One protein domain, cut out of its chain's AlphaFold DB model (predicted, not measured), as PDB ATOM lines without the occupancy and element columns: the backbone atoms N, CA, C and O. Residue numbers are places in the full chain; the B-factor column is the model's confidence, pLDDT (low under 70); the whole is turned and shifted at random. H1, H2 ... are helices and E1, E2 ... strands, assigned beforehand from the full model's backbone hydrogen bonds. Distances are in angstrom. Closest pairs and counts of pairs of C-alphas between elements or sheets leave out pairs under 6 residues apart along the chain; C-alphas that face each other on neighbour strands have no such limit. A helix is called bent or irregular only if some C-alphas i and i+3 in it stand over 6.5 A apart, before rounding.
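Overview. This is residues 7 to 188 and 254 to 276 of the 276 residues of an uncharacterized protein of Anaerococcus hydrogenalis DSM 7454 (UniProt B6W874). Three small antiparallel sheets follow one another in a stack, each partly face to face with the next, with E5 E6 E7 in the middle between E1 E2 E3 E4 and E8 E9 E10. H3 packs on the last sheet, while H5 grazes the first at E1 and E2, and residues 257 to 263 stick out there. The printed part has 205 residues, with five named helices and ten named strands in the order E1 E2 E3 H1 E4 E5 E6 E7 H2 H3 E8 E9 E10 H4 H5; the class is mixed, helices and strands. It is compact, with a radius of gyration of the C-alphas of 19.1 A, and only just elongated, spanning 62 by 41 by 34 A.

Arrangement. E1, residues 10 to 14, E2, residues 17 to 25, and E3, residues 32 to 39, form a meander, each strand the antiparallel neighbour of the one before; N 12 and O 19 are 3.1 A apart, N 22 and O 36 2.8 A. H1, residues 49 to 55, stands at this sheet's level, with a height of 0.9 A. E4, residues 56 to 58, is antiparallel to E3, with N 35 and O 57 2.9 A apart. E5, residues 62 to 69, E6, residues 73 to 80, and E7, residues 89 to 94, form a second, strongly twisted meander, with N 65 and O 77 2.8 A apart and N 76 and O 91 3.0 A. The closest C-alphas of E3 and E5 are those of Tyr 32 and Asn 63, 4.9 A apart. H2, residues 106 to 110, only grazes the sheet E5 E6 E7. H3, residues 115 to 130, touches H2 with residues 115 to 119 alone; the closest C-alphas are those of Asn 107 and Ser 115, 5.2 A apart. E8, residues 147 to 151, E9, residues 154 to 165, and E10, residues 168 to 176, form a third meander, with N 149 and O 156 2.9 A apart and N 161 and O 172 3.0 A. The closest C-alphas of E7 and E8 are those of Tyr 90 and Gly 147, 4.9 A apart. H3 lies over E9 at a height of 8.0 A, slantwise to it at 57 degrees on the local plane, only just short of across. H4, residues 182 to 188, is on that sheet too, and is irregular, C-alphas 184 and 187 being 8.5 A apart. H5, residues 259 to 271, only grazes the first sheet; its closest C-alphas to E1 are those of Phe 268 and Phe 11, 7.4 A apart. In H1, H2, H3 and H5 every O i to N i+4 pair is within hydrogen-bond range; in H4 1 of 3 is, beside 3 of 4 O i to N i+3 pairs.

Along the chain. E1 begins at C-alpha 10 (367.654, 335.813, 210.570). E2 is 26.6 A long, E9 34.3 A and H3 22.6 A. H5, 18.4 A long, ends at C-alpha 271 (370.523, 329.752, 220.221).

Size, cuts and confidence. The C-alphas farthest apart, those of Asn 166 and Ser 259, are 62.9 A apart. Residues 189 to 253 are not printed, and C-alphas 188 and 254 are 12.6 A apart across the cut. The links E7 to H2 and H3 to E8 are long. Mean pLDDT of the printed part is 86.0; it is under 70 at residue 84 and residues 100 to 101, 130 to 138, 165 to 168 and 181 to 188.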
ATOM      1  N   SER A   7     374.975 336.182 213.013       92.69
ATOM      2  CA  SER A   7     374.552 334.798 212.784       92.69
ATOM      3  C   SER A   7     374.232 334.587 211.308       92.69
ATOM      4  O   SER A   7     373.954 335.540 210.585       92.69
ATOM      5  N   GLU A   8     374.262 333.333 210.858       89.88
ATOM      6  CA  GLU A   8     373.994 332.978 209.456       89.88
ATOM      7  C   GLU A   8     372.536 333.237 209.050       89.88
ATOM      8  O   GLU A   8     372.247 333.650 207.931       89.88
ATOM      9  N   HIS A   9     371.605 332.979 209.967       92.94
ATOM     10  CA  HIS A   9     370.170 333.078 209.726       92.94
ATOM     11  C   HIS A   9     369.567 334.284 210.437       92.94
ATOM     12  O   HIS A   9     370.126 334.788 211.415       92.94
ATOM     13  N   ILE A  10     368.394 334.709 209.966       94.69
ATOM     14  CA  ILE A  10     367.654 335.813 210.570       94.69
ATOM     15  C   ILE A  10     367.075 335.329 211.897       94.69
ATOM     16  O   ILE A  10     366.334 334.346 211.939       94.69
ATOM     17  N   PHE A  11     367.411 336.035 212.969       95.56
ATOM     18  CA  PHE A  11     366.841 335.865 214.297       95.56
ATOM     19  C   PHE A  11     366.086 337.142 214.647       95.56
ATOM     20  O   PHE A  11     366.662 338.228 214.571       95.56
ATOM     21  N   PHE A  12     364.813 337.026 215.010       94.75
ATOM     22  CA  PHE A  12     363.950 338.191 215.183       94.75
ATOM     23  C   PHE A  12     362.901 337.973 216.278       94.75
ATOM     24  O   PHE A  12     362.567 336.823 216.590       94.75
ATOM     25  N   PRO A  13     362.423 339.052 216.916       92.38
ATOM     26  CA  PRO A  13     361.332 338.981 217.872       92.38
ATOM     27  C   PRO A  13     360.004 338.767 217.144       92.38
ATOM     28  O   PRO A  13     359.790 339.288 216.055       92.38
ATOM     29  N   HIS A  14     359.106 338.008 217.759       90.25
ATOM     30  CA  HIS A  14     357.740 337.835 217.280       90.25
ATOM     31  C   HIS A  14     356.854 337.644 218.507       90.25
ATOM     32  O   HIS A  14     356.940 336.618 219.194       90.25
ATOM     33  N   GLN A  15     356.006 338.634 218.797       84.88
ATOM     34  CA  GLN A  15     355.242 338.689 220.046       84.88
ATOM     35  C   GLN A  15     356.168 338.547 221.280       84.88
ATOM     36  O   GLN A  15     357.114 339.313 221.457       84.88
ATOM     37  N   GLU A  16     355.920 337.570 222.159       84.88
ATOM     38  CA  GLU A  16     356.677 337.377 223.409       84.88
ATOM     39  C   GLU A  16     357.881 336.420 223.283       84.88
ATOM     40  O   GLU A  16     358.632 336.213 224.253       84.88
ATOM     41  N   GLU A  17     358.089 335.841 222.097       92.81
ATOM     42  CA  GLU A  17     359.146 334.873 221.812       92.81
ATOM     43  C   GLU A  17     360.055 335.298 220.649       92.81
ATOM     44  O   GLU A  17     359.941 336.392 220.098       92.81
ATOM     45  N   PHE A  18     361.023 334.441 220.323       95.56
ATOM     46  CA  PHE A  18     361.983 334.673 219.250       95.56
ATOM     47  C   PHE A  18     361.850 333.613 218.173       95.56
ATOM     48  O   PHE A  18     361.585 332.437 218.447       95.56
ATOM     49  N   TRP A  19     362.042 334.050 216.941       96.75
ATOM     50  CA  TRP A  19     361.852 333.254 215.747       96.75
ATOM     51  C   TRP A  19     363.122 333.226 214.914       96.75
ATOM     52  O   TRP A  19     364.012 334.074 215.036       96.75
ATOM     53  N   ARG A  20     363.202 332.205 214.066       96.50
ATOM     54  CA  ARG A  20     364.256 332.044 213.077       96.50
ATOM     55  C   ARG A  20     363.648 331.991 211.693       96.50
ATOM     56  O   ARG A  20     362.725 331.212 211.473       96.50
ATOM     57  N   LEU A  21     364.223 332.755 210.768       96.50
ATOM     58  CA  LEU A  21     363.928 332.669 209.345       96.50
ATOM     59  C   LEU A  21     365.165 332.198 208.572       96.50
ATOM     60  O   LEU A  21     366.270 332.729 208.733       96.50
ATOM     61  N   ARG A  22     364.971 331.176 207.733       94.50
ATOM     62  CA  ARG A  22     365.982 330.609 206.833       94.50
ATOM     63  C   ARG A  22     365.494 330.671 205.401       94.50
ATOM     64  O   ARG A  22     364.394 330.217 205.115       94.50
ATOM     65  N   CYS A  23     366.355 331.141 204.513       92.00
ATOM     66  CA  CYS A  23     366.194 330.957 203.081       92.00
ATOM     67  C   CYS A  23     367.165 329.857 202.644       92.00
ATOM     68  O   CYS A  23     368.374 329.992 202.843       92.00
ATOM     69  N   LYS A  24     366.648 328.738 202.134       89.75
ATOM     70  CA  LYS A  24     367.457 327.575 201.758       89.75
ATOM     71  C   LYS A  24     367.621 327.518 200.247       89.75
ATOM     72  O   LYS A  24     366.655 327.686 199.508       89.75
ATOM     73  N   MET A  25     368.857 327.274 199.828       86.75
ATOM     74  CA  MET A  25     369.196 327.015 198.438       86.75
ATOM     75  C   MET A  25     369.033 325.523 198.152       86.75
ATOM     76  O   MET A  25     369.547 324.687 198.901       86.75
ATOM     77  N   ASP A  26     368.363 325.192 197.058       82.31
ATOM     78  CA  ASP A  26     368.368 323.849 196.503       82.31
ATOM     79  C   ASP A  26     369.729 323.578 195.842       82.31
ATOM     80  O   ASP A  26     370.257 324.357 195.041       82.31
ATOM     81  N   ALA A  27     370.348 322.467 196.239       76.69
ATOM     82  CA  ALA A  27     371.701 322.117 195.827       76.69
ATOM     83  C   ALA A  27     371.810 321.732 194.339       76.69
ATOM     84  O   ALA A  27     372.896 321.835 193.766       76.69
ATOM     85  N   ASN A  28     370.715 321.292 193.715       77.94
ATOM     86  CA  ASN A  28     370.696 320.796 192.341       77.94
ATOM     87  C   ASN A  28     370.631 321.943 191.328       77.94
ATOM     88  O   ASN A  28     371.389 321.954 190.358       77.94
ATOM     89  N   ASN A  29     369.739 322.909 191.549       77.38
ATOM     90  CA  ASN A  29     369.484 324.016 190.622       77.38
ATOM     91  C   ASN A  29     370.123 325.348 191.073       77.38
ATOM     92  O   ASN A  29     370.125 326.307 190.301       77.38
ATOM     93  N   LYS A  30     370.705 325.402 192.285       84.56
ATOM     94  CA  LYS A  30     371.273 326.611 192.911       84.56
ATOM     95  C   LYS A  30     370.267 327.761 193.029       84.56
ATOM     96  O   LYS A  30     370.664 328.928 192.981       84.56
ATOM     97  N   THR A  31     368.982 327.450 193.170       87.81
ATOM     98  CA  THR A  31     367.935 328.448 193.403       87.81
ATOM     99  C   THR A  31     367.519 328.452 194.861       87.81
ATOM    100  O   THR A  31     367.593 327.445 195.561       87.81
ATOM    101  N   TYR A  32     367.090 329.611 195.337       92.06
ATOM    102  CA  TYR A  32     366.423 329.719 196.621       92.06
ATOM    103  C   TYR A  32     364.938 329.457 196.394       92.06
ATOM    104  O   TYR A  32     364.250 330.271 195.791       92.06
ATOM    105  N   ASN A  33     364.443 328.311 196.839       91.44
ATOM    106  CA  ASN A  33     363.061 327.866 196.614       91.44
ATOM    107  C   ASN A  33     362.300 327.616 197.923       91.44
ATOM    108  O   ASN A  33     361.131 327.224 197.900       91.44
ATOM    109  N   LYS A  34     362.961 327.816 199.070       92.94
ATOM    110  CA  LYS A  34     362.436 327.423 200.372       92.94
ATOM    111  C   LYS A  34     362.677 328.462 201.458       92.94
ATOM    112  O   LYS A  34     363.813 328.882 201.686       92.94
ATOM    113  N   ILE A  35     361.610 328.791 202.179       94.50
ATOM    114  CA  ILE A  35     361.622 329.640 203.371       94.50
ATOM    115  C   ILE A  35     361.138 328.802 204.551       94.50
ATOM    116  O   ILE A  35     360.048 328.240 204.495       94.50
ATOM    117  N   ASP A  36     361.921 328.751 205.625       95.06
ATOM    118  CA  ASP A  36     361.441 328.277 206.924       95.06
ATOM    119  C   ASP A  36     361.346 329.473 207.877       95.06
ATOM    120  O   ASP A  36     362.345 330.178 208.030       95.06
ATOM    121  N   ALA A  37     360.208 329.680 208.543       95.69
ATOM    122  CA  ALA A  37     360.039 330.693 209.590       95.69
ATOM    123  C   ALA A  37     359.312 330.084 210.795       95.69
ATOM    124  O   ALA A  37     358.172 329.655 210.667       95.69
ATOM    125  N   TYR A  38     359.975 329.982 211.950       95.81
ATOM    126  CA  TYR A  38     359.434 329.255 213.110       95.81
ATOM    127  C   TYR A  38     359.965 329.768 214.458       95.81
ATOM    128  O   TYR A  38     361.077 330.307 214.522       95.81
ATOM    129  N   PRO A  39     359.234 329.516 215.564       96.19
ATOM    130  CA  PRO A  39     359.731 329.730 216.920       96.19
ATOM    131  C   PRO A  39     361.006 328.927 217.198       96.19
ATOM    132  O   PRO A  39     361.026 327.711 217.001       96.19
ATOM    133  N   ILE A  40     362.046 329.551 217.760       95.81
ATOM    134  CA  ILE A  40     363.358 328.900 217.984       95.81
ATOM    135  C   ILE A  40     363.287 327.610 218.818       95.81
ATOM    136  O   ILE A  40     364.096 326.703 218.636       95.81
ATOM    137  N   LYS A  41     362.282 327.475 219.693       94.62
ATOM    138  CA  LYS A  41     362.037 326.259 220.492       94.62
ATOM    139  C   LYS A  41     361.769 325.014 219.634       94.62
ATOM    140  O   LYS A  41     361.974 323.897 220.102       94.62
ATOM    141  N   LEU A  42     361.342 325.200 218.383       95.50
ATOM    142  CA  LEU A  42     361.058 324.135 217.423       95.50
ATOM    143  C   LEU A  42     362.258 323.783 216.533       95.50
ATOM    144  O   LEU A  42     362.115 322.951 215.643       95.50
ATOM    145  N   GLU A  43     363.447 324.349 216.765       93.62
ATOM    146  CA  GLU A  43     364.650 324.129 215.944       93.62
ATOM    147  C   GLU A  43     364.935 322.642 215.666       93.62
ATOM    148  O   GLU A  43     365.211 322.251 214.533       93.62
ATOM    149  N   LYS A  44     364.803 321.786 216.686       93.75
ATOM    150  CA  LYS A  44     365.034 320.333 216.572       93.75
ATOM    151  C   LYS A  44     363.839 319.564 216.005       93.75
ATOM    152  O   LYS A  44     363.954 318.380 215.701       93.75
ATOM    153  N   GLU A  45     362.693 320.219 215.882       95.19
ATOM    154  CA  GLU A  45     361.409 319.608 215.546       95.19
ATOM    155  C   GLU A  45     360.812 320.124 214.233       95.19
ATOM    156  O   GLU A  45     359.756 319.644 213.826       95.19
ATOM    157  N   ILE A  46     361.473 321.061 213.549       92.00
ATOM    158  CA  ILE A  46     360.968 321.687 212.318       92.00
ATOM    159  C   ILE A  46     360.679 320.669 211.204       92.00
ATOM    160  O   ILE A  46     359.758 320.846 210.417       92.00
ATOM    161  N   ASN A  47     361.407 319.549 211.183       91.88
ATOM    162  CA  ASN A  47     361.222 318.480 210.198       91.88
ATOM    163  C   ASN A  47     360.014 317.566 210.489       91.88
ATOM    164  O   ASN A  47     359.696 316.709 209.663       91.88
ATOM    165  N   LYS A  48     359.342 317.701 211.644       95.19
ATOM    166  CA  LYS A  48     358.081 316.987 211.903       95.19
ATOM    167  C   LYS A  48     357.024 317.477 210.912       95.19
ATOM    168  O   LYS A  48     356.938 318.673 210.655       95.19
ATOM    169  N   LYS A  49     356.198 316.564 210.393       91.69
ATOM    170  CA  LYS A  49     355.201 316.848 209.343       91.69
ATOM    171  C   LYS A  49     354.337 318.078 209.651       91.69
ATOM    172  O   LYS A  49     354.252 318.967 208.817       91.69
ATOM    173  N   GLU A  50     353.771 318.152 210.853       91.88
ATOM    174  CA  GLU A  50     352.903 319.260 211.283       91.88
ATOM    175  C   GLU A  50     353.631 320.614 211.299       91.88
ATOM    176  O   GLU A  50     353.084 321.619 210.853       91.88
ATOM    177  N   ASN A  51     354.889 320.634 211.755       93.25
ATOM    178  CA  ASN A  51     355.705 321.847 211.773       93.25
ATOM    179  C   ASN A  51     356.116 322.259 210.360       93.25
ATOM    180  O   ASN A  51     356.008 323.434 210.026       93.25
ATOM    181  N   LYS A  52     356.529 321.305 209.514       91.31
ATOM    182  CA  LYS A  52     356.861 321.577 208.110       91.31
ATOM    183  C   LYS A  52     355.653 322.152 207.368       91.31
ATOM    184  O   LYS A  52     355.790 323.129 206.649       91.31
ATOM    185  N   GLU A  53     354.466 321.581 207.563       89.81
ATOM    186  CA  GLU A  53     353.244 322.074 206.918       89.81
ATOM    187  C   GLU A  53     352.881 323.502 207.330       89.81
ATOM    188  O   GLU A  53     352.271 324.197 206.532       89.81
ATOM    189  N   LYS A  54     353.232 323.948 208.540       91.88
ATOM    190  CA  LYS A  54     352.900 325.295 209.026       91.88
ATOM    191  C   LYS A  54     353.996 326.331 208.764       91.88
ATOM    192  O   LYS A  54     353.692 327.484 208.494       91.88
ATOM    193  N   TYR A  55     355.258 325.938 208.887       94.19
ATOM    194  CA  TYR A  55     356.395 326.855 209.003       94.19
ATOM    195  C   TYR A  55     357.366 326.791 207.825       94.19
ATOM    196  O   TYR A  55     358.444 327.383 207.894       94.19
ATOM    197  N   THR A  56     357.015 326.071 206.760       93.50
ATOM    198  CA  THR A  56     357.833 325.962 205.554       93.50
ATOM    199  C   THR A  56     357.017 326.317 204.317       93.50
ATOM    200  O   THR A  56     356.035 325.648 204.001       93.50
ATOM    201  N   LEU A  57     357.511 327.296 203.562       92.94
ATOM    202  CA  LEU A  57     357.135 327.533 202.173       92.94
ATOM    203  C   LEU A  57     358.190 326.892 201.268       92.94
ATOM    204  O   LEU A  57     359.383 327.123 201.454       92.94
ATOM    205  N   GLU A  58     357.761 326.078 200.305       91.00
ATOM    206  CA  GLU A  58     358.636 325.347 199.382       91.00
ATOM    207  C   GLU A  58     357.972 325.326 197.998       91.00
ATOM    208  O   GLU A  58     356.844 324.848 197.840       91.00
ATOM    209  N   ASN A  59     358.645 325.908 197.005       89.75
ATOM    210  CA  ASN A  59     358.162 325.980 195.631       89.75
ATOM    211  C   ASN A  59     359.336 325.841 194.655       89.75
ATOM    212  O   ASN A  59     360.081 326.787 194.417       89.75
ATOM    213  N   ASP A  60     359.474 324.655 194.071       88.88
ATOM    214  CA  ASP A  60     360.604 324.295 193.210       88.88
ATOM    215  C   ASP A  60     360.615 325.008 191.855       88.88
ATOM    216  O   ASP A  60     361.613 324.926 191.142       88.88
ATOM    217  N   ASP A  61     359.546 325.730 191.511       89.19
ATOM    218  CA  ASP A  61     359.442 326.486 190.264       89.19
ATOM    219  C   ASP A  61     359.984 327.915 190.390       89.19
ATOM    220  O   ASP A  61     360.065 328.624 189.382       89.19
ATOM    221  N   ILE A  62     360.360 328.360 191.598       90.50
ATOM    222  CA  ILE A  62     360.788 329.739 191.850       90.50
ATOM    223  C   ILE A  62     362.230 329.847 192.355       90.50
ATOM    224  O   ILE A  62     362.757 328.985 193.054       90.50
ATOM    225  N   ASN A  63     362.858 330.974 192.026       93.25
ATOM    226  CA  ASN A  63     364.066 331.460 192.679       93.25
ATOM    227  C   ASN A  63     363.750 332.776 193.394       93.25
ATOM    228  O   ASN A  63     363.456 333.765 192.718       93.25
ATOM    229  N   LEU A  64     363.793 332.777 194.724       93.81
ATOM    230  CA  LEU A  64     363.313 333.856 195.580       93.81
ATOM    231  C   LEU A  64     364.439 334.634 196.268       93.81
ATOM    232  O   LEU A  64     365.506 334.108 196.584       93.81
ATOM    233  N   LYS A  65     364.158 335.897 196.577       94.44
ATOM    234  CA  LYS A  65     365.001 336.774 197.384       94.44
ATOM    235  C   LYS A  65     364.128 337.528 198.385       94.44
ATOM    236  O   LYS A  65     363.210 338.251 198.010       94.44
ATOM    237  N   ILE A  66     364.441 337.383 199.671       96.00
ATOM    238  CA  ILE A  66     363.748 338.108 200.742       96.00
ATOM    239  C   ILE A  66     364.031 339.608 200.626       96.00
ATOM    240  O   ILE A  66     365.185 340.021 200.512       96.00
ATOM    241  N   ASN A  67     362.971 340.409 200.708       95.56
ATOM    242  CA  ASN A  67     363.027 341.868 200.664       95.56
ATOM    243  C   ASN A  67     362.581 342.522 201.971       95.56
ATOM    244  O   ASN A  67     363.051 343.615 202.279       95.56
ATOM    245  N   PHE A  68     361.696 341.871 202.728       95.06
ATOM    246  CA  PHE A  68     361.176 342.388 203.987       95.06
ATOM    247  C   PHE A  68     360.776 341.252 204.932       95.06
ATOM    248  O   PHE A  68     360.253 340.229 204.484       95.06
ATOM    249  N   VAL A  69     361.005 341.454 206.229       94.75
ATOM    250  CA  VAL A  69     360.573 340.565 207.312       94.75
ATOM    251  C   VAL A  69     360.132 341.420 208.496       94.75
ATOM    252  O   VAL A  69     360.866 342.321 208.904       94.75
ATOM    253  N   ASN A  70     358.973 341.109 209.068       91.25
ATOM    254  CA  ASN A  70     358.579 341.530 210.411       91.25
ATOM    255  C   ASN A  70     357.803 340.400 211.113       91.25
ATOM    256  O   ASN A  70     357.756 339.264 210.629       91.25
ATOM    257  N   GLU A  71     357.203 340.706 212.264       89.94
ATOM    258  CA  GLU A  71     356.415 339.725 213.015       89.94
ATOM    259  C   GLU A  71     355.216 339.180 212.231       89.94
ATOM    260  O   GLU A  71     354.917 338.001 212.350       89.94
ATOM    261  N   ASP A  72     354.585 339.983 211.374       90.62
ATOM    262  CA  ASP A  72     353.351 339.584 210.689       90.62
ATOM    263  C   ASP A  72     353.593 338.979 209.302       90.62
ATOM    264  O   ASP A  72     352.877 338.068 208.876       90.62
ATOM    265  N   TYR A  73     354.586 339.491 208.572       93.44
ATOM    266  CA  TYR A  73     354.751 339.247 207.146       93.44
ATOM    267  C   TYR A  73     356.203 339.034 206.716       93.44
ATOM    268  O   TYR A  73     357.145 339.692 207.164       93.44
ATOM    269  N   ILE A  74     356.347 338.180 205.704       95.44
ATOM    270  CA  ILE A  74     357.564 338.020 204.912       95.44
ATOM    271  C   ILE A  74     357.225 338.411 203.479       95.44
ATOM    272  O   ILE A  74     356.256 337.921 202.899       95.44
ATOM    273  N   SER A  75     358.041 339.281 202.894       96.06
ATOM    274  CA  SER A  75     357.921 339.691 201.499       96.06
ATOM    275  C   SER A  75     359.201 339.383 200.742       96.06
ATOM    276  O   SER A  75     360.313 339.595 201.239       96.06
ATOM    277  N   PHE A  76     359.041 338.896 199.519       96.56
ATOM    278  CA  PHE A  76     360.135 338.484 198.657       96.56
ATOM    279  C   PHE A  76     359.816 338.762 197.192       96.56
ATOM    280  O   PHE A  76     358.654 338.821 196.785       96.56
ATOM    281  N   ASP A  77     360.866 338.953 196.404       95.81
ATOM    282  CA  ASP A  77     360.773 338.854 194.955       95.81
ATOM    283  C   ASP A  77     361.135 337.439 194.517       95.81
ATOM    284  O   ASP A  77     361.858 336.726 195.215       95.81
ATOM    285  N   TYR A  78     360.587 337.007 193.390       94.19
ATOM    286  CA  TYR A  78     360.891 335.709 192.819       94.19
ATOM    287  C   TYR A  78     360.829 335.735 191.298       94.19
ATOM    288  O   TYR A  78     360.131 336.552 190.696       94.19
ATOM    289  N   ASN A  79     361.554 334.806 190.682       92.81
ATOM    290  CA  ASN A  79     361.493 334.542 189.248       92.81
ATOM    291  C   ASN A  79     361.099 333.085 189.011       92.81
ATOM    292  O   ASN A  79     361.523 332.213 189.771       92.81
ATOM    293  N   LEU A  80     360.338 332.819 187.951       89.12
ATOM    294  CA  LEU A  80     360.015 331.455 187.535       89.12
ATOM    295  C   LEU A  80     361.203 330.832 186.794       89.12
ATOM    296  O   LEU A  80     361.739 331.416 185.855       89.12
ATOM    297  N   ILE A  81     361.610 329.633 187.207       85.62
ATOM    298  CA  ILE A  81     362.794 328.940 186.670       85.62
ATOM    299  C   ILE A  81     362.559 328.460 185.231       85.62
ATOM    300  O   ILE A  81     363.492 328.394 184.432       85.62
ATOM    301  N   SER A  82     361.313 328.131 184.887       81.69
ATOM    302  CA  SER A  82     360.927 327.642 183.561       81.69
ATOM    303  C   SER A  82     360.887 328.736 182.484       81.69
ATOM    304  O   SER A  82     360.879 328.423 181.289       81.69
ATOM    305  N   GLU A  83     360.878 330.013 182.873       77.50
ATOM    306  CA  GLU A  83     360.782 331.133 181.939       77.50
ATOM    307  C   GLU A  83     362.136 331.436 181.286       77.50
ATOM    308  O   GLU A  83     363.134 331.715 181.948       77.50
ATOM    309  N   LYS A  84     362.168 331.450 179.945       69.75
ATOM    310  CA  LYS A  84     363.368 331.837 179.173       69.75
ATOM    311  C   LYS A  84     363.780 333.296 179.408       69.75
ATOM    312  O   LYS A  84     364.951 333.629 179.255       69.75
ATOM    313  N   LEU A  85     362.808 334.148 179.728       72.31
ATOM    314  CA  LEU A  85     362.974 335.554 180.085       72.31
ATOM    315  C   LEU A  85     362.333 335.744 181.468       72.31
ATOM    316  O   LEU A  85     361.149 336.065 181.529       72.31
ATOM    317  N   PRO A  86     363.073 335.455 182.554       74.62
ATOM    318  CA  PRO A  86     362.513 335.394 183.897       74.62
ATOM    319  C   PRO A  86     361.999 336.757 184.355       74.62
ATOM    320  O   PRO A  86     362.732 337.750 184.322       74.62
ATOM    321  N   ILE A  87     360.753 336.779 184.827       79.62
ATOM    322  CA  ILE A  87     360.133 337.986 185.365       79.62
ATOM    323  C   ILE A  87     360.211 338.012 186.875       79.62
ATOM    324  O   ILE A  87     359.772 337.090 187.560       79.62
ATOM    325  N   THR A  88     360.670 339.147 187.388       90.50
ATOM    326  CA  THR A  88     360.620 339.458 188.807       90.50
ATOM    327  C   THR A  88     359.180 339.763 189.188       90.50
ATOM    328  O   THR A  88     358.631 340.819 188.847       90.50
ATOM    329  N   LYS A  89     358.569 338.810 189.879       94.12
ATOM    330  CA  LYS A  89     357.298 338.954 190.581       94.12
ATOM    331  C   LYS A  89     357.564 339.171 192.061       94.12
ATOM    332  O   LYS A  89     358.662 338.918 192.550       94.12
ATOM    333  N   TYR A  90     356.556 339.656 192.761       96.31
ATOM    334  CA  TYR A  90     356.603 339.906 194.191       96.31
ATOM    335  C   TYR A  90     355.534 339.073 194.881       96.31
ATOM    336  O   TYR A  90     354.496 338.788 194.286       96.31
ATOM    337  N   ALA A  91     355.803 338.669 196.114       96.06
ATOM    338  CA  ALA A  91     354.840 337.967 196.943       96.06
ATOM    339  C   ALA A  91     354.982 338.371 198.410       96.06
ATOM    340  O   ALA A  91     356.066 338.731 198.882       96.06
ATOM    341  N   VAL A  92     353.869 338.240 199.129       95.62
ATOM    342  CA  VAL A  92     353.784 338.385 200.582       95.62
ATOM    343  C   VAL A  92     353.146 337.132 201.169       95.62
ATOM    344  O   VAL A  92     352.183 336.596 200.620       95.62
ATOM    345  N   VAL A  93     353.673 336.680 202.301       94.81
ATOM    346  CA  VAL A  93     353.122 335.586 203.110       94.81
ATOM    347  C   VAL A  93     353.093 335.992 204.580       94.81
ATOM    348  O   VAL A  93     353.809 336.911 204.982       94.81
ATOM    349  N   LYS A  94     352.269 335.314 205.382       92.88
ATOM    350  CA  LYS A  94     352.276 335.495 206.837       92.88
ATOM    351  C   LYS A  94     353.495 334.816 207.442       92.88
ATOM    352  O   LYS A  94     353.829 333.699 207.055       92.88
ATOM    353  N   THR A  95     354.141 335.470 208.398       92.44
ATOM    354  CA  THR A  95     355.328 334.921 209.067       92.44
ATOM    355  C   THR A  95     355.005 333.644 209.845       92.44
ATOM    356  O   THR A  95     355.820 332.722 209.870       92.44
ATOM    357  N   ASP A  96     353.818 333.565 210.452       89.81
ATOM    358  CA  ASP A  96     353.407 332.475 211.341       89.81
ATOM    359  C   ASP A  96     352.602 331.349 210.675       89.81
ATOM    360  O   ASP A  96     352.308 330.333 211.321       89.81
ATOM    361  N   ASP A  97     352.279 331.516 209.392       88.75
ATOM    362  CA  ASP A  97     351.521 330.571 208.579       88.75
ATOM    363  C   ASP A  97     352.043 330.564 207.136       88.75
ATOM    364  O   ASP A  97     351.593 331.307 206.262       88.75
ATOM    365  N   LEU A  98     353.022 329.694 206.901       90.31
ATOM    366  CA  LEU A  98     353.636 329.446 205.599       90.31
ATOM    367  C   LEU A  98     352.985 328.270 204.858       90.31
ATOM    368  O   LEU A  98     353.559 327.754 203.894       90.31
ATOM    369  N   LYS A  99     351.802 327.819 205.295       75.94
ATOM    370  CA  LYS A  99     351.167 326.607 204.779       75.94
ATOM    371  C   LYS A  99     350.903 326.687 203.275       75.94
ATOM    372  O   LYS A  99     350.126 327.507 202.804       75.94
ATOM    373  N   SER A 100     351.583 325.802 202.540       58.28
ATOM    374  CA  SER A 100     351.520 325.550 201.091       58.28
ATOM    375  C   SER A 100     350.979 326.699 200.215       58.28
ATOM    376  O   SER A 100     349.810 326.707 199.828       58.28
ATOM    377  N   ASN A 101     351.892 327.586 199.813       58.00
ATOM    378  CA  ASN A 101     351.908 328.339 198.548       58.00
ATOM    379  C   ASN A 101     350.775 329.334 198.239       58.00
ATOM    380  O   ASN A 101     350.705 329.804 197.102       58.00
ATOM    381  N   SER A 102     349.926 329.729 199.191       76.75
ATOM    382  CA  SER A 102     349.038 330.874 198.950       76.75
ATOM    383  C   SER A 102     349.764 332.181 199.259       76.75
ATOM    384  O   SER A 102     349.940 332.545 200.423       76.75
ATOM    385  N   PHE A 103     350.175 332.893 198.214       92.81
ATOM    386  CA  PHE A 103     350.566 334.291 198.350       92.81
ATOM    387  C   PHE A 103     349.344 335.115 198.739       92.81
ATOM    388  O   PHE A 103     348.246 334.912 198.218       92.81
ATOM    389  N   MET A 104     349.547 336.040 199.667       93.44
ATOM    390  CA  MET A 104     348.514 336.963 200.099       93.44
ATOM    391  C   MET A 104     348.098 337.852 198.930       93.44
ATOM    392  O   MET A 104     348.939 338.318 198.163       93.44
ATOM    393  N   SER A 105     346.801 338.109 198.797       94.19
ATOM    394  CA  SER A 105     346.287 339.126 197.883       94.19
ATOM    395  C   SER A 105     346.362 340.522 198.501       94.19
ATOM    396  O   SER A 105     346.355 340.695 199.722       94.19
ATOM    397  N   ILE A 106     346.404 341.556 197.663       93.50
ATOM    398  CA  ILE A 106     346.589 342.928 198.143       93.50
ATOM    399  C   ILE A 106     345.466 343.400 199.076       93.50
ATOM    400  O   ILE A 106     345.739 344.117 200.031       93.50
ATOM    401  N   ASN A 107     344.219 342.965 198.868       92.69
ATOM    402  CA  ASN A 107     343.109 343.285 199.772       92.69
ATOM    403  C   ASN A 107     343.175 342.537 201.113       92.69
ATOM    404  O   ASN A 107     342.633 343.026 202.101       92.69
ATOM    405  N   GLU A 108     343.780 341.348 201.153       92.12
ATOM    406  CA  GLU A 108     344.017 340.631 202.411       92.12
ATOM    407  C   GLU A 108     345.103 341.331 203.226       92.12
ATOM    408  O   GLU A 108     344.941 341.487 204.432       92.12
ATOM    409  N   PHE A 109     346.157 341.810 202.561       91.56
ATOM    410  CA  PHE A 109     347.253 342.535 203.202       91.56
ATOM    411  C   PHE A 109     346.833 343.906 203.735       91.56
ATOM    412  O   PHE A 109     347.172 344.271 204.858       91.56
ATOM    413  N   THR A 110     346.085 344.684 202.950       89.31
ATOM    414  CA  THR A 110     345.637 346.021 203.375       89.31
ATOM    415  C   THR A 110     344.441 345.979 204.322       89.31
ATOM    416  O   THR A 110     344.163 346.972 204.992       89.31
ATOM    417  N   GLY A 111     343.688 344.873 204.337       88.38
ATOM    418  CA  GLY A 111     342.394 344.779 205.010       88.38
ATOM    419  C   GLY A 111     341.277 345.597 204.344       88.38
ATOM    420  O   GLY A 111     340.185 345.698 204.904       88.38
ATOM    421  N   ASP A 112     341.511 346.175 203.157       88.44
ATOM    422  CA  ASP A 112     340.540 347.001 202.431       88.44
ATOM    423  C   ASP A 112     340.123 346.351 201.103       88.44
ATOM    424  O   ASP A 112     340.916 346.134 200.185       88.44
ATOM    425  N   LYS A 113     338.816 346.106 200.958       85.88
ATOM    426  CA  LYS A 113     338.220 345.557 199.730       85.88
ATOM    427  C   LYS A 113     338.440 346.459 198.509       85.88
ATOM    428  O   LYS A 113     338.496 345.948 197.392       85.88
ATOM    429  N   LYS A 114     338.586 347.777 198.698       90.31
ATOM    430  CA  LYS A 114     338.846 348.734 197.608       90.31
ATOM    431  C   LYS A 114     340.266 348.632 197.052       90.31
ATOM    432  O   LYS A 114     340.514 349.112 195.946       90.31
ATOM    433  N   SER A 115     341.192 347.983 197.763       91.31
ATOM    434  CA  SER A 115     342.581 347.854 197.311       91.31
ATOM    435  C   SER A 115     342.701 347.119 195.978       91.31
ATOM    436  O   SER A 115     343.538 347.506 195.170       91.31
ATOM    437  N   ASN A 116     341.820 346.157 195.677       92.88
ATOM    438  CA  ASN A 116     341.818 345.475 194.378       92.88
ATOM    439  C   ASN A 116     341.463 346.419 193.223       92.88
ATOM    440  O   ASN A 116     342.081 346.363 192.160       92.88
ATOM    441  N   GLU A 117     340.490 347.310 193.413       91.75
ATOM    442  CA  GLU A 117     340.085 348.276 192.385       91.75
ATOM    443  C   GLU A 117     341.190 349.301 192.122       91.75
ATOM    444  O   GLU A 117     341.516 349.591 190.968       91.75
ATOM    445  N   ILE A 118     341.810 349.809 193.191       90.88
ATOM    446  CA  ILE A 118     342.920 350.758 193.091       90.88
ATOM    447  C   ILE A 118     344.129 350.086 192.436       90.88
ATOM    448  O   ILE A 118     344.697 350.644 191.501       90.88
ATOM    449  N   PHE A 119     344.486 348.872 192.865       92.00
ATOM    450  CA  PHE A 119     345.579 348.101 192.277       92.00
ATOM    451  C   PHE A 119     345.358 347.876 190.779       92.00
ATOM    452  O   PHE A 119     346.219 348.207 189.966       92.00
ATOM    453  N   LYS A 120     344.158 347.424 190.394       91.38
ATOM    454  CA  LYS A 120     343.763 347.245 188.992       91.38
ATOM    455  C   LYS A 120     343.941 348.531 188.179       91.38
ATOM    456  O   LYS A 120     344.467 348.485 187.066       91.38
ATOM    457  N   LYS A 121     343.519 349.672 188.733       89.56
ATOM    458  CA  LYS A 121     343.666 350.983 188.091       89.56
ATOM    459  C   LYS A 121     345.136 351.373 187.924       89.56
ATOM    460  O   LYS A 121     345.520 351.762 186.830       89.56
ATOM    461  N   VAL A 122     345.962 351.207 188.961       89.69
ATOM    462  CA  VAL A 122     347.406 351.494 188.897       89.69
ATOM    463  C   VAL A 122     348.076 350.665 187.802       89.69
ATOM    464  O   VAL A 122     348.809 351.218 186.985       89.69
ATOM    465  N   ILE A 123     347.784 349.363 187.737       88.44
ATOM    466  CA  ILE A 123     348.292 348.474 186.685       88.44
ATOM    467  C   ILE A 123     347.869 348.985 185.305       88.44
ATOM    468  O   ILE A 123     348.711 349.169 184.430       88.44
ATOM    469  N   TYR A 124     346.576 349.260 185.119       87.56
ATOM    470  CA  TYR A 124     346.045 349.761 183.852       87.56
ATOM    471  C   TYR A 124     346.711 351.076 183.420       87.56
ATOM    472  O   TYR A 124     347.113 351.215 182.265       87.56
ATOM    473  N   ASP A 125     346.882 352.026 184.339       86.56
ATOM    474  CA  ASP A 125     347.504 353.325 184.068       86.56
ATOM    475  C   ASP A 125     348.995 353.167 183.707       86.56
ATOM    476  O   ASP A 125     349.489 353.803 182.773       86.56
ATOM    477  N   LYS A 126     349.731 352.273 184.386       86.00
ATOM    478  CA  LYS A 126     351.137 351.972 184.049       86.00
ATOM    479  C   LYS A 126     351.269 351.307 182.688       86.00
ATOM    480  O   LYS A 126     352.156 351.663 181.918       86.00
ATOM    481  N   ILE A 127     350.378 350.383 182.375       81.19
ATOM    482  CA  ILE A 127     350.377 349.671 181.105       81.19
ATOM    483  C   ILE A 127     350.004 350.622 179.948       81.19
ATOM    484  O   ILE A 127     350.718 350.690 178.949       81.19
ATOM    485  N   SER A 128     348.946 351.423 180.103       80.31
ATOM    486  CA  SER A 128     348.455 352.363 179.080       80.31
ATOM    487  C   SER A 128     349.332 353.601 178.872       80.31
ATOM    488  O   SER A 128     349.341 354.166 177.784       80.31
ATOM    489  N   SER A 129     350.097 354.034 179.877       75.12
ATOM    490  CA  SER A 129     351.069 355.129 179.709       75.12
ATOM    491  C   SER A 129     352.339 354.698 178.973       75.12
ATOM    492  O   SER A 129     352.947 355.510 178.281       75.12
ATOM    493  N   ASN A 130     352.737 353.427 179.093       67.88
ATOM    494  CA  ASN A 130     353.918 352.892 178.411       67.88
ATOM    495  C   ASN A 130     353.622 352.404 176.987       67.88
ATOM    496  O   ASN A 130     354.538 352.264 176.178       67.88
ATOM    497  N   LEU A 131     352.351 352.167 176.660       63.03
ATOM    498  CA  LEU A 131     351.943 351.608 175.382       63.03
ATOM    499  C   LEU A 131     350.734 352.360 174.837       63.03
ATOM    500  O   LEU A 131     349.743 352.538 175.533       63.03
ATOM    501  N   SER A 132     350.761 352.703 173.548       56.94
ATOM    502  CA  SER A 132     349.563 353.087 172.790       56.94
ATOM    503  C   SER A 132     348.633 351.876 172.632       56.94
ATOM    504  O   SER A 132     348.496 351.320 171.542       56.94
ATOM    505  N   LEU A 133     348.067 351.390 173.734       55.69
ATOM    506  CA  LEU A 133     347.152 350.262 173.737       55.69
ATOM    507  C   LEU A 133     345.824 350.710 173.141       55.69
ATOM    508  O   LEU A 133     345.137 351.581 173.674       55.69
ATOM    509  N   SER A 134     345.452 350.079 172.030       50.97
ATOM    510  CA  SER A 134     344.048 349.937 171.665       50.97
ATOM    511  C   SER A 134     343.318 349.278 172.838       50.97
ATOM    512  O   SER A 134     343.857 348.361 173.454       50.97
ATOM    513  N   LYS A 135     342.111 349.758 173.144       50.31
ATOM    514  CA  LYS A 135     341.299 349.479 174.347       50.31
ATOM    515  C   LYS A 135     341.051 347.999 174.724       50.31
ATOM    516  O   LYS A 135     340.458 347.770 175.769       50.31
ATOM    517  N   ASP A 136     341.536 347.029 173.948       47.09
ATOM    518  CA  ASP A 136     341.172 345.607 174.023       47.09
ATOM    519  C   ASP A 136     342.356 344.649 174.282       47.09
ATOM    520  O   ASP A 136     342.309 343.473 173.925       47.09
ATOM    521  N   GLY A 137     343.443 345.109 174.906       54.91
ATOM    522  CA  GLY A 137     344.410 344.173 175.490       54.91
ATOM    523  C   GLY A 137     343.787 343.482 176.708       54.91
ATOM    524  O   GLY A 137     343.453 344.165 177.674       54.91
ATOM    525  N   ASN A 138     343.631 342.152 176.692       62.16
ATOM    526  CA  ASN A 138     343.215 341.375 177.870       62.16
ATOM    527  C   ASN A 138     344.315 341.440 178.947       62.16
ATOM    528  O   ASN A 138     345.164 340.557 179.041       62.16
ATOM    529  N   ILE A 139     344.322 342.509 179.745       73.38
ATOM    530  CA  ILE A 139     345.225 342.649 180.888       73.38
ATOM    531  C   ILE A 139     344.779 341.644 181.954       73.38
ATOM    532  O   ILE A 139     343.689 341.763 182.517       73.38
ATOM    533  N   SER A 140     345.628 340.654 182.227       79.19
ATOM    534  CA  SER A 140     345.474 339.787 183.393       79.19
ATOM    535  C   SER A 140     345.937 340.535 184.642       79.19
ATOM    536  O   SER A 140     347.009 341.142 184.644       79.19
ATOM    537  N   TYR A 141     345.128 340.503 185.698       87.69
ATOM    538  CA  TYR A 141     345.445 341.139 186.974       87.69
ATOM    539  C   TYR A 141     345.754 340.064 188.010       87.69
ATOM    540  O   TYR A 141     344.864 339.324 188.427       87.69
ATOM    541  N   ASP A 142     347.012 340.002 188.434       91.88
ATOM    542  CA  ASP A 142     347.456 339.154 189.535       91.88
ATOM    543  C   ASP A 142     347.487 339.979 190.827       91.88
ATOM    544  O   ASP A 142     348.420 340.741 191.076       91.88
ATOM    545  N   TYR A 143     346.441 339.839 191.643       94.25
ATOM    546  CA  TYR A 143     346.301 340.554 192.916       94.25
ATOM    547  C   TYR A 143     347.278 340.085 194.001       94.25
ATOM    548  O   TYR A 143     347.324 340.700 195.065       94.25
ATOM    549  N   THR A 144     348.039 339.017 193.748       95.06
ATOM    550  CA  THR A 144     349.088 338.517 194.646       95.06
ATOM    551  C   THR A 144     350.480 339.010 194.258       95.06
ATOM    552  O   THR A 144     351.401 338.929 195.066       95.06
ATOM    553  N   ASN A 145     350.638 339.585 193.056       95.12
ATOM    554  CA  ASN A 145     351.908 340.121 192.572       95.12
ATOM    555  C   ASN A 145     352.206 341.503 193.171       95.12
ATOM    556  O   ASN A 145     352.207 342.520 192.469       95.12
ATOM    557  N   PHE A 146     352.441 341.553 194.475       95.75
ATOM    558  CA  PHE A 146     352.960 342.724 195.169       95.75
ATOM    559  C   PHE A 146     353.875 342.287 196.315       95.75
ATOM    560  O   PHE A 146     353.830 341.153 196.782       95.75
ATOM    561  N   GLY A 147     354.726 343.199 196.766       95.50
ATOM    562  CA  GLY A 147     355.597 342.978 197.911       95.50
ATOM    563  C   GLY A 147     356.133 344.289 198.451       95.50
ATOM    564  O   GLY A 147     355.965 345.343 197.846       95.50
ATOM    565  N   LEU A 148     356.775 344.223 199.606       94.25
ATOM    566  CA  LEU A 148     357.479 345.331 200.231       94.25
ATOM    567  C   LEU A 148     358.957 345.295 199.859       94.25
ATOM    568  O   LEU A 148     359.623 344.266 200.002       94.25
ATOM    569  N   VAL A 149     359.465 346.445 199.433       92.56
ATOM    570  CA  VAL A 149     360.887 346.693 199.210       92.56
ATOM    571  C   VAL A 149     361.360 347.857 200.063       92.56
ATOM    572  O   VAL A 149     360.587 348.745 200.436       92.56
ATOM    573  N   ARG A 150     362.662 347.874 200.333       90.56
ATOM    574  CA  ARG A 150     363.313 348.979 201.022       90.56
ATOM    575  C   ARG A 150     363.814 350.018 200.026       90.56
ATOM    576  O   ARG A 150     364.576 349.682 199.124       90.56
ATOM    577  N   ASN A 151     363.430 351.276 200.218       88.31
ATOM    578  CA  ASN A 151     363.922 352.405 199.438       88.31
ATOM    579  C   ASN A 151     364.270 353.575 200.364       88.31
ATOM    580  O   ASN A 151     363.371 354.239 200.876       88.31
ATOM    581  N   PHE A 152     365.572 353.792 200.581       88.81
ATOM    582  CA  PHE A 152     366.165 354.895 201.346       88.81
ATOM    583  C   PHE A 152     365.285 355.375 202.506       88.81
ATOM    584  O   PHE A 152     364.659 356.434 202.483       88.81
ATOM    585  N   GLY A 153     365.209 354.566 203.548       85.25
ATOM    586  CA  GLY A 153     364.499 354.936 204.745       85.25
ATOM    587  C   GLY A 153     363.023 354.547 204.775       85.25
ATOM    588  O   GLY A 153     362.440 354.611 205.856       85.25
ATOM    589  N   LEU A 154     362.429 354.137 203.658       85.06
ATOM    590  CA  LEU A 154     361.006 353.835 203.563       85.06
ATOM    591  C   LEU A 154     360.782 352.416 203.055       85.06
ATOM    592  O   LEU A 154     361.471 351.930 202.158       85.06
ATOM    593  N   TRP A 155     359.793 351.751 203.638       88.50
ATOM    594  CA  TRP A 155     359.209 350.551 203.057       88.50
ATOM    595  C   TRP A 155     358.159 350.966 202.035       88.50
ATOM    596  O   TRP A 155     357.298 351.794 202.331       88.50
ATOM    597  N   GLN A 156     358.242 350.409 200.835       89.38
ATOM    598  CA  GLN A 156     357.379 350.762 199.717       89.38
ATOM    599  C   GLN A 156     356.811 349.493 199.098       89.38
ATOM    600  O   GLN A 156     357.539 348.523 198.889       89.38
ATOM    601  N   MET A 157     355.523 349.511 198.763       93.00
ATOM    602  CA  MET A 157     354.938 348.434 197.976       93.00
ATOM    603  C   MET A 157     355.415 348.512 196.525       93.00
ATOM    604  O   MET A 157     355.478 349.591 195.930       93.00
ATOM    605  N   GLN A 158     355.725 347.362 195.946       94.31
ATOM    606  CA  GLN A 158     356.191 347.212 194.578       94.31
ATOM    607  C   GLN A 158     355.461 346.058 193.900       94.31
ATOM    608  O   GLN A 158     355.109 345.070 194.537       94.31
ATOM    609  N   SER A 159     355.223 346.207 192.603       94.62
ATOM    610  CA  SER A 159     354.650 345.175 191.743       94.62
ATOM    611  C   SER A 159     355.326 345.203 190.377       94.62
ATOM    612  O   SER A 159     356.200 346.038 190.107       94.62
ATOM    613  N   SER A 160     354.955 344.261 189.521       91.62
ATOM    614  CA  SER A 160     355.417 344.160 188.148       91.62
ATOM    615  C   SER A 160     354.271 343.854 187.193       91.62
ATOM    616  O   SER A 160     353.228 343.325 187.574       91.62
ATOM    617  N   TYR A 161     354.460 344.216 185.930       86.31
ATOM    618  CA  TYR A 161     353.603 343.765 184.843       86.31
ATOM    619  C   TYR A 161     354.462 343.199 183.718       86.31
ATOM    620  O   TYR A 161     355.632 343.564 183.558       86.31
ATOM    621  N   GLN A 162     353.841 342.331 182.929       78.88
ATOM    622  CA  GLN A 162     354.402 341.728 181.733       78.88
ATOM    623  C   GLN A 162     353.403 341.894 180.592       78.88
ATOM    624  O   GLN A 162     352.209 341.653 180.775       78.88
ATOM    625  N   LEU A 163     353.896 342.285 179.420       75.81
ATOM    626  CA  LEU A 163     353.110 342.391 178.198       75.81
ATOM    627  C   LEU A 163     353.886 341.831 177.013       75.81
ATOM    628  O   LEU A 163     355.057 342.146 176.814       75.81
ATOM    629  N   GLU A 164     353.199 341.041 176.199       70.31
ATOM    630  CA  GLU A 164     353.691 340.601 174.899       70.31
ATOM    631  C   GLU A 164     353.194 341.563 173.816       70.31
ATOM    632  O   GLU A 164     352.001 341.858 173.718       70.31
ATOM    633  N   LYS A 165     354.110 342.073 172.990       66.69
ATOM    634  CA  LYS A 165     353.796 342.930 171.845       66.69
ATOM    635  C   LYS A 165     354.738 342.632 170.688       66.69
ATOM    636  O   LYS A 165     355.936 342.851 170.817       66.69
ATOM    637  N   ASN A 166     354.196 342.243 169.532       62.00
ATOM    638  CA  ASN A 166     354.942 342.081 168.272       62.00
ATOM    639  C   ASN A 166     356.265 341.302 168.444       62.00
ATOM    640  O   ASN A 166     357.329 341.832 168.133       62.00
ATOM    641  N   ASP A 167     356.200 340.093 169.012       63.03
ATOM    642  CA  ASP A 167     357.358 339.233 169.326       63.03
ATOM    643  C   ASP A 167     358.381 339.825 170.321       63.03
ATOM    644  O   ASP A 167     359.469 339.279 170.508       63.03
ATOM    645  N   SER A 168     358.035 340.922 171.003       61.69
ATOM    646  CA  SER A 168     358.821 341.515 172.087       61.69
ATOM    647  C   SER A 168     358.084 341.424 173.419       61.69
ATOM    648  O   SER A 168     356.871 341.635 173.496       61.69
ATOM    649  N   LEU A 169     358.832 341.101 174.473       71.06
ATOM    650  CA  LEU A 169     358.331 341.050 175.836       71.06
ATOM    651  C   LEU A 169     358.725 342.329 176.573       71.06
ATOM    652  O   LEU A 169     359.912 342.597 176.753       71.06
ATOM    653  N   GLU A 170     357.739 343.110 177.012       75.38
ATOM    654  CA  GLU A 170     357.966 344.233 177.917       75.38
ATOM    655  C   GLU A 170     357.649 343.810 179.350       75.38
ATOM    656  O   GLU A 170     356.544 343.364 179.659       75.38
ATOM    657  N   GLN A 171     358.618 344.010 180.237       76.38
ATOM    658  CA  GLN A 171     358.470 343.799 181.667       76.38
ATOM    659  C   GLN A 171     358.946 345.045 182.405       76.38
ATOM    660  O   GLN A 171     360.046 345.545 182.155       76.38
ATOM    661  N   LYS A 172     358.142 345.531 183.352       86.44
ATOM    662  CA  LYS A 172     358.546 346.617 184.251       86.44
ATOM    663  C   LYS A 172     358.062 346.373 185.665       86.44
ATOM    664  O   LYS A 172     356.978 345.837 185.887       86.44
ATOM    665  N   THR A 173     358.858 346.835 186.619       90.81
ATOM    666  CA  THR A 173     358.470 346.953 188.024       90.81
ATOM    667  C   THR A 173     358.094 348.397 188.339       90.81
ATOM    668  O   THR A 173     358.691 349.320 187.780       90.81
ATOM    669  N   PHE A 174     357.153 348.622 189.248       90.50
ATOM    670  CA  PHE A 174     356.714 349.968 189.620       90.50
ATOM    671  C   PHE A 174     356.237 350.028 191.083       90.50
ATOM    672  O   PHE A 174     355.759 349.024 191.618       90.50
ATOM    673  N   PRO A 175     356.359 351.202 191.733       91.06
ATOM    674  CA  PRO A 175     355.807 351.444 193.063       91.06
ATOM    675  C   PRO A 175     354.276 351.417 193.059       91.06
ATOM    676  O   PRO A 175     353.648 351.892 192.108       91.06
ATOM    677  N   ILE A 176     353.684 350.945 194.156       89.38
ATOM    678  CA  ILE A 176     352.253 351.084 194.441       89.38
ATOM    679  C   ILE A 176     352.074 352.052 195.607       89.38
ATOM    680  O   ILE A 176     352.570 351.823 196.709       89.38
ATOM    681  N   GLU A 177     351.296 353.104 195.375       82.38
ATOM    682  CA  GLU A 177     350.869 354.036 196.414       82.38
ATOM    683  C   GLU A 177     349.489 353.615 196.925       82.38
ATOM    684  O   GLU A 177     348.450 354.066 196.445       82.38
ATOM    685  N   LEU A 178     349.480 352.693 197.884       79.69
ATOM    686  CA  LEU A 178     348.282 352.308 198.621       79.69
ATOM    687  C   LEU A 178     348.495 352.588 200.102       79.69
ATOM    688  O   LEU A 178     349.583 352.377 200.633       79.69
ATOM    689  N   ALA A 179     347.450 353.072 200.768       70.75
ATOM    690  CA  ALA A 179     347.451 353.147 202.217       70.75
ATOM    691  C   ALA A 179     347.265 351.732 202.782       70.75
ATOM    692  O   ALA A 179     346.369 351.004 202.362       70.75
ATOM    693  N   PHE A 180     348.111 351.366 203.732       70.25
ATOM    694  CA  PHE A 180     347.995 350.165 204.555       70.25
ATOM    695  C   PHE A 180     348.227 350.566 206.007       70.25
ATOM    696  O   PHE A 180     348.620 351.710 206.269       70.25
ATOM    697  N   ASP A 181     347.915 349.672 206.948       64.69
ATOM    698  CA  ASP A 181     348.016 349.999 208.367       64.69
ATOM    699  C   ASP A 181     349.423 350.526 208.688       64.69
ATOM    700  O   ASP A 181     350.430 349.842 208.503       64.69
ATOM    701  N   LYS A 182     349.480 351.779 209.154       54.09
ATOM    702  CA  LYS A 182     350.728 352.460 209.504       54.09
ATOM    703  C   LYS A 182     351.468 351.726 210.617       54.09
ATOM    704  O   LYS A 182     352.690 351.842 210.679       54.09
ATOM    705  N   ASN A 183     350.751 350.940 211.428       55.59
ATOM    706  CA  ASN A 183     351.356 350.123 212.467       55.59
ATOM    707  C   ASN A 183     352.345 349.094 211.908       55.59
ATOM    708  O   ASN A 183     353.366 348.835 212.540       55.59
ATOM    709  N   LEU A 184     352.110 348.607 210.682       57.47
ATOM    710  CA  LEU A 184     352.998 347.673 209.983       57.47
ATOM    711  C   LEU A 184     354.357 348.292 209.641       57.47
ATOM    712  O   LEU A 184     355.342 347.577 209.482       57.47
ATOM    713  N   LEU A 185     354.422 349.626 209.543       60.47
ATOM    714  CA  LEU A 185     355.628 350.387 209.218       60.47
ATOM    715  C   LEU A 185     355.979 351.424 210.293       60.47
ATOM    716  O   LEU A 185     356.575 352.455 209.965       60.47
ATOM    717  N   ASN A 186     355.638 351.176 211.564       51.34
ATOM    718  CA  ASN A 186     355.841 352.102 212.698       51.34
ATOM    719  C   ASN A 186     357.287 352.633 212.869       51.34
ATOM    720  O   ASN A 186     357.539 353.534 213.661       51.34
ATOM    721  N   GLN A 187     358.237 352.141 212.075       54.44
ATOM    722  CA  GLN A 187     359.615 352.618 211.937       54.44
ATOM    723  C   GLN A 187     359.774 353.883 211.064       54.44
ATOM    724  O   GLN A 187     360.896 354.332 210.820       54.44
ATOM    725  N   ASN A 188     358.673 354.460 210.571       53.28
ATOM    726  CA  ASN A 188     358.673 355.675 209.750       53.28
ATOM    727  C   ASN A 188     358.513 356.985 210.547       53.28
ATOM    728  O   ASN A 188     358.470 358.050 209.931       53.28
ATOM    729  N   GLU A 254     364.920 345.835 213.905       90.12
ATOM    730  CA  GLU A 254     364.139 345.631 215.124       90.12
ATOM    731  C   GLU A 254     364.946 346.134 216.321       90.12
ATOM    732  O   GLU A 254     366.181 346.127 216.296       90.12
ATOM    733  N   GLN A 255     364.257 346.619 217.356       89.31
ATOM    734  CA  GLN A 255     364.895 347.308 218.478       89.31
ATOM    735  C   GLN A 255     364.350 346.833 219.820       89.31
ATOM    736  O   GLN A 255     363.144 346.732 220.018       89.31
ATOM    737  N   GLY A 256     365.254 346.599 220.768       88.69
ATOM    738  CA  GLY A 256     364.929 346.317 222.161       88.69
ATOM    739  C   GLY A 256     365.602 347.317 223.092       88.69
ATOM    740  O   GLY A 256     366.727 347.743 222.836       88.69
ATOM    741  N   LEU A 257     364.930 347.686 224.185       88.25
ATOM    742  CA  LEU A 257     365.460 348.593 225.209       88.25
ATOM    743  C   LEU A 257     365.395 347.941 226.597       88.25
ATOM    744  O   LEU A 257     364.536 347.097 226.862       88.25
ATOM    745  N   GLY A 258     366.295 348.349 227.495       90.44
ATOM    746  CA  GLY A 258     366.311 347.902 228.892       90.44
ATOM    747  C   GLY A 258     366.410 346.379 229.042       90.44
ATOM    748  O   GLY A 258     367.163 345.723 228.326       90.44
ATOM    749  N   SER A 259     365.614 345.809 229.948       91.56
ATOM    750  CA  SER A 259     365.616 344.366 230.245       91.56
ATOM    751  C   SER A 259     365.235 343.485 229.050       91.56
ATOM    752  O   SER A 259     365.643 342.325 228.983       91.56
ATOM    753  N   TYR A 260     364.484 344.015 228.080       91.12
ATOM    754  CA  TYR A 260     364.167 343.273 226.861       91.12
ATOM    755  C   TYR A 260     365.404 343.088 225.974       91.12
ATOM    756  O   TYR A 260     365.596 342.004 225.424       91.12
ATOM    757  N   ALA A 261     366.281 344.095 225.896       91.56
ATOM    758  CA  ALA A 261     367.550 343.982 225.179       91.56
ATOM    759  C   ALA A 261     368.453 342.904 225.802       91.56
ATOM    760  O   ALA A 261     369.021 342.092 225.078       91.56
ATOM    761  N   GLU A 262     368.509 342.826 227.136       92.69
ATOM    762  CA  GLU A 262     369.265 341.785 227.851       92.69
ATOM    763  C   GLU A 262     368.703 340.377 227.588       92.69
ATOM    764  O   GLU A 262     369.457 339.437 227.319       92.69
ATOM    765  N   LYS A 263     367.367 340.215 227.610       93.69
ATOM    766  CA  LYS A 263     366.699 338.949 227.247       93.69
ATOM    767  C   LYS A 263     367.034 338.549 225.810       93.69
ATOM    768  O   LYS A 263     367.285 337.370 225.549       93.69
ATOM    769  N   TRP A 264     367.015 339.510 224.891       94.19
ATOM    770  CA  TRP A 264     367.315 339.282 223.485       94.19
ATOM    771  C   TRP A 264     368.764 338.844 223.296       94.19
ATOM    772  O   TRP A 264     368.985 337.778 222.732       94.19
ATOM    773  N   GLU A 265     369.736 339.584 223.833       93.38
ATOM    774  CA  GLU A 265     371.159 339.232 223.753       93.38
ATOM    775  C   GLU A 265     371.419 337.827 224.307       93.38
ATOM    776  O   GLU A 265     372.072 337.010 223.655       93.38
ATOM    777  N   LYS A 266     370.855 337.505 225.477       94.50
ATOM    778  CA  LYS A 266     370.986 336.169 226.066       94.50
ATOM    779  C   LYS A 266     370.403 335.091 225.151       94.50
ATOM    780  O   LYS A 266     371.074 334.112 224.848       94.50
ATOM    781  N   THR A 267     369.173 335.284 224.676       95.25
ATOM    782  CA  THR A 267     368.505 334.290 223.823       95.25
ATOM    783  C   THR A 267     369.224 334.128 222.484       95.25
ATOM    784  O   THR A 267     369.321 333.014 221.972       95.25
ATOM    785  N   PHE A 268     369.757 335.216 221.928       95.31
ATOM    786  CA  PHE A 268     370.547 335.189 220.707       95.31
ATOM    787  C   PHE A 268     371.805 334.334 220.888       95.31
ATOM    788  O   PHE A 268     372.025 333.418 220.095       95.31
ATOM    789  N   ASN A 269     372.569 334.572 221.957       94.44
ATOM    790  CA  ASN A 269     373.784 333.821 222.271       94.44
ATOM    791  C   ASN A 269     373.517 332.340 222.573       94.44
ATOM    792  O   ASN A 269     374.264 331.477 222.122       94.44
ATOM    793  N   ASP A 270     372.425 332.031 223.276       95.00
ATOM    794  CA  ASP A 270     372.074 330.653 223.640       95.00
ATOM    795  C   ASP A 270     371.627 329.808 222.429       95.00
ATOM    796  O   ASP A 270     371.669 328.578 222.482       95.00
ATOM    797  N   ASN A 271     371.173 330.446 221.339       94.88
ATOM    798  CA  ASN A 271     370.523 329.752 220.221       94.88
ATOM    799  C   ASN A 271     371.232 329.902 218.869       94.88
ATOM    800  O   ASN A 271     370.856 329.203 217.926       94.88
ATOM    801  N   ASN A 272     372.231 330.777 218.732       93.75
ATOM    802  CA  ASN A 272     372.934 331.005 217.467       93.75
ATOM    803  C   ASN A 272     374.426 330.677 217.572       93.75
ATOM    804  O   ASN A 272     375.057 330.859 218.607       93.75
ATOM    805  N   ILE A 273     374.998 330.238 216.451       91.94
ATOM    806  CA  ILE A 273     376.450 330.200 216.283       91.94
ATOM    807  C   ILE A 273     376.893 331.616 215.917       91.94
ATOM    808  O   ILE A 273     376.444 332.159 214.905       91.94
ATOM    809  N   ILE A 274     377.753 332.200 216.747       89.81
ATOM    810  CA  ILE A 274     378.281 333.547 216.533       89.81
ATOM    811  C   ILE A 274     379.375 333.501 215.468       89.81
ATOM    812  O   ILE A 274     380.325 332.725 215.563       89.81
ATOM    813  N   ILE A 275     379.227 334.348 214.454       86.25
ATOM    814  CA  ILE A 275     380.181 334.519 213.362       86.25
ATOM    815  C   ILE A 275     380.980 335.796 213.633       86.25
ATOM    816  O   ILE A 275     380.395 336.850 213.905       86.25
ATOM    817  N   HIS A 276     382.307 335.694 213.567       74.25
ATOM    818  CA  HIS A 276     383.240 336.804 213.767       74.25
ATOM    819  C   HIS A 276     383.788 337.322 212.437       74.25
ATOM    820  O   HIS A 276     384.114 336.480 211.569       74.25
TER     821      HIS A 276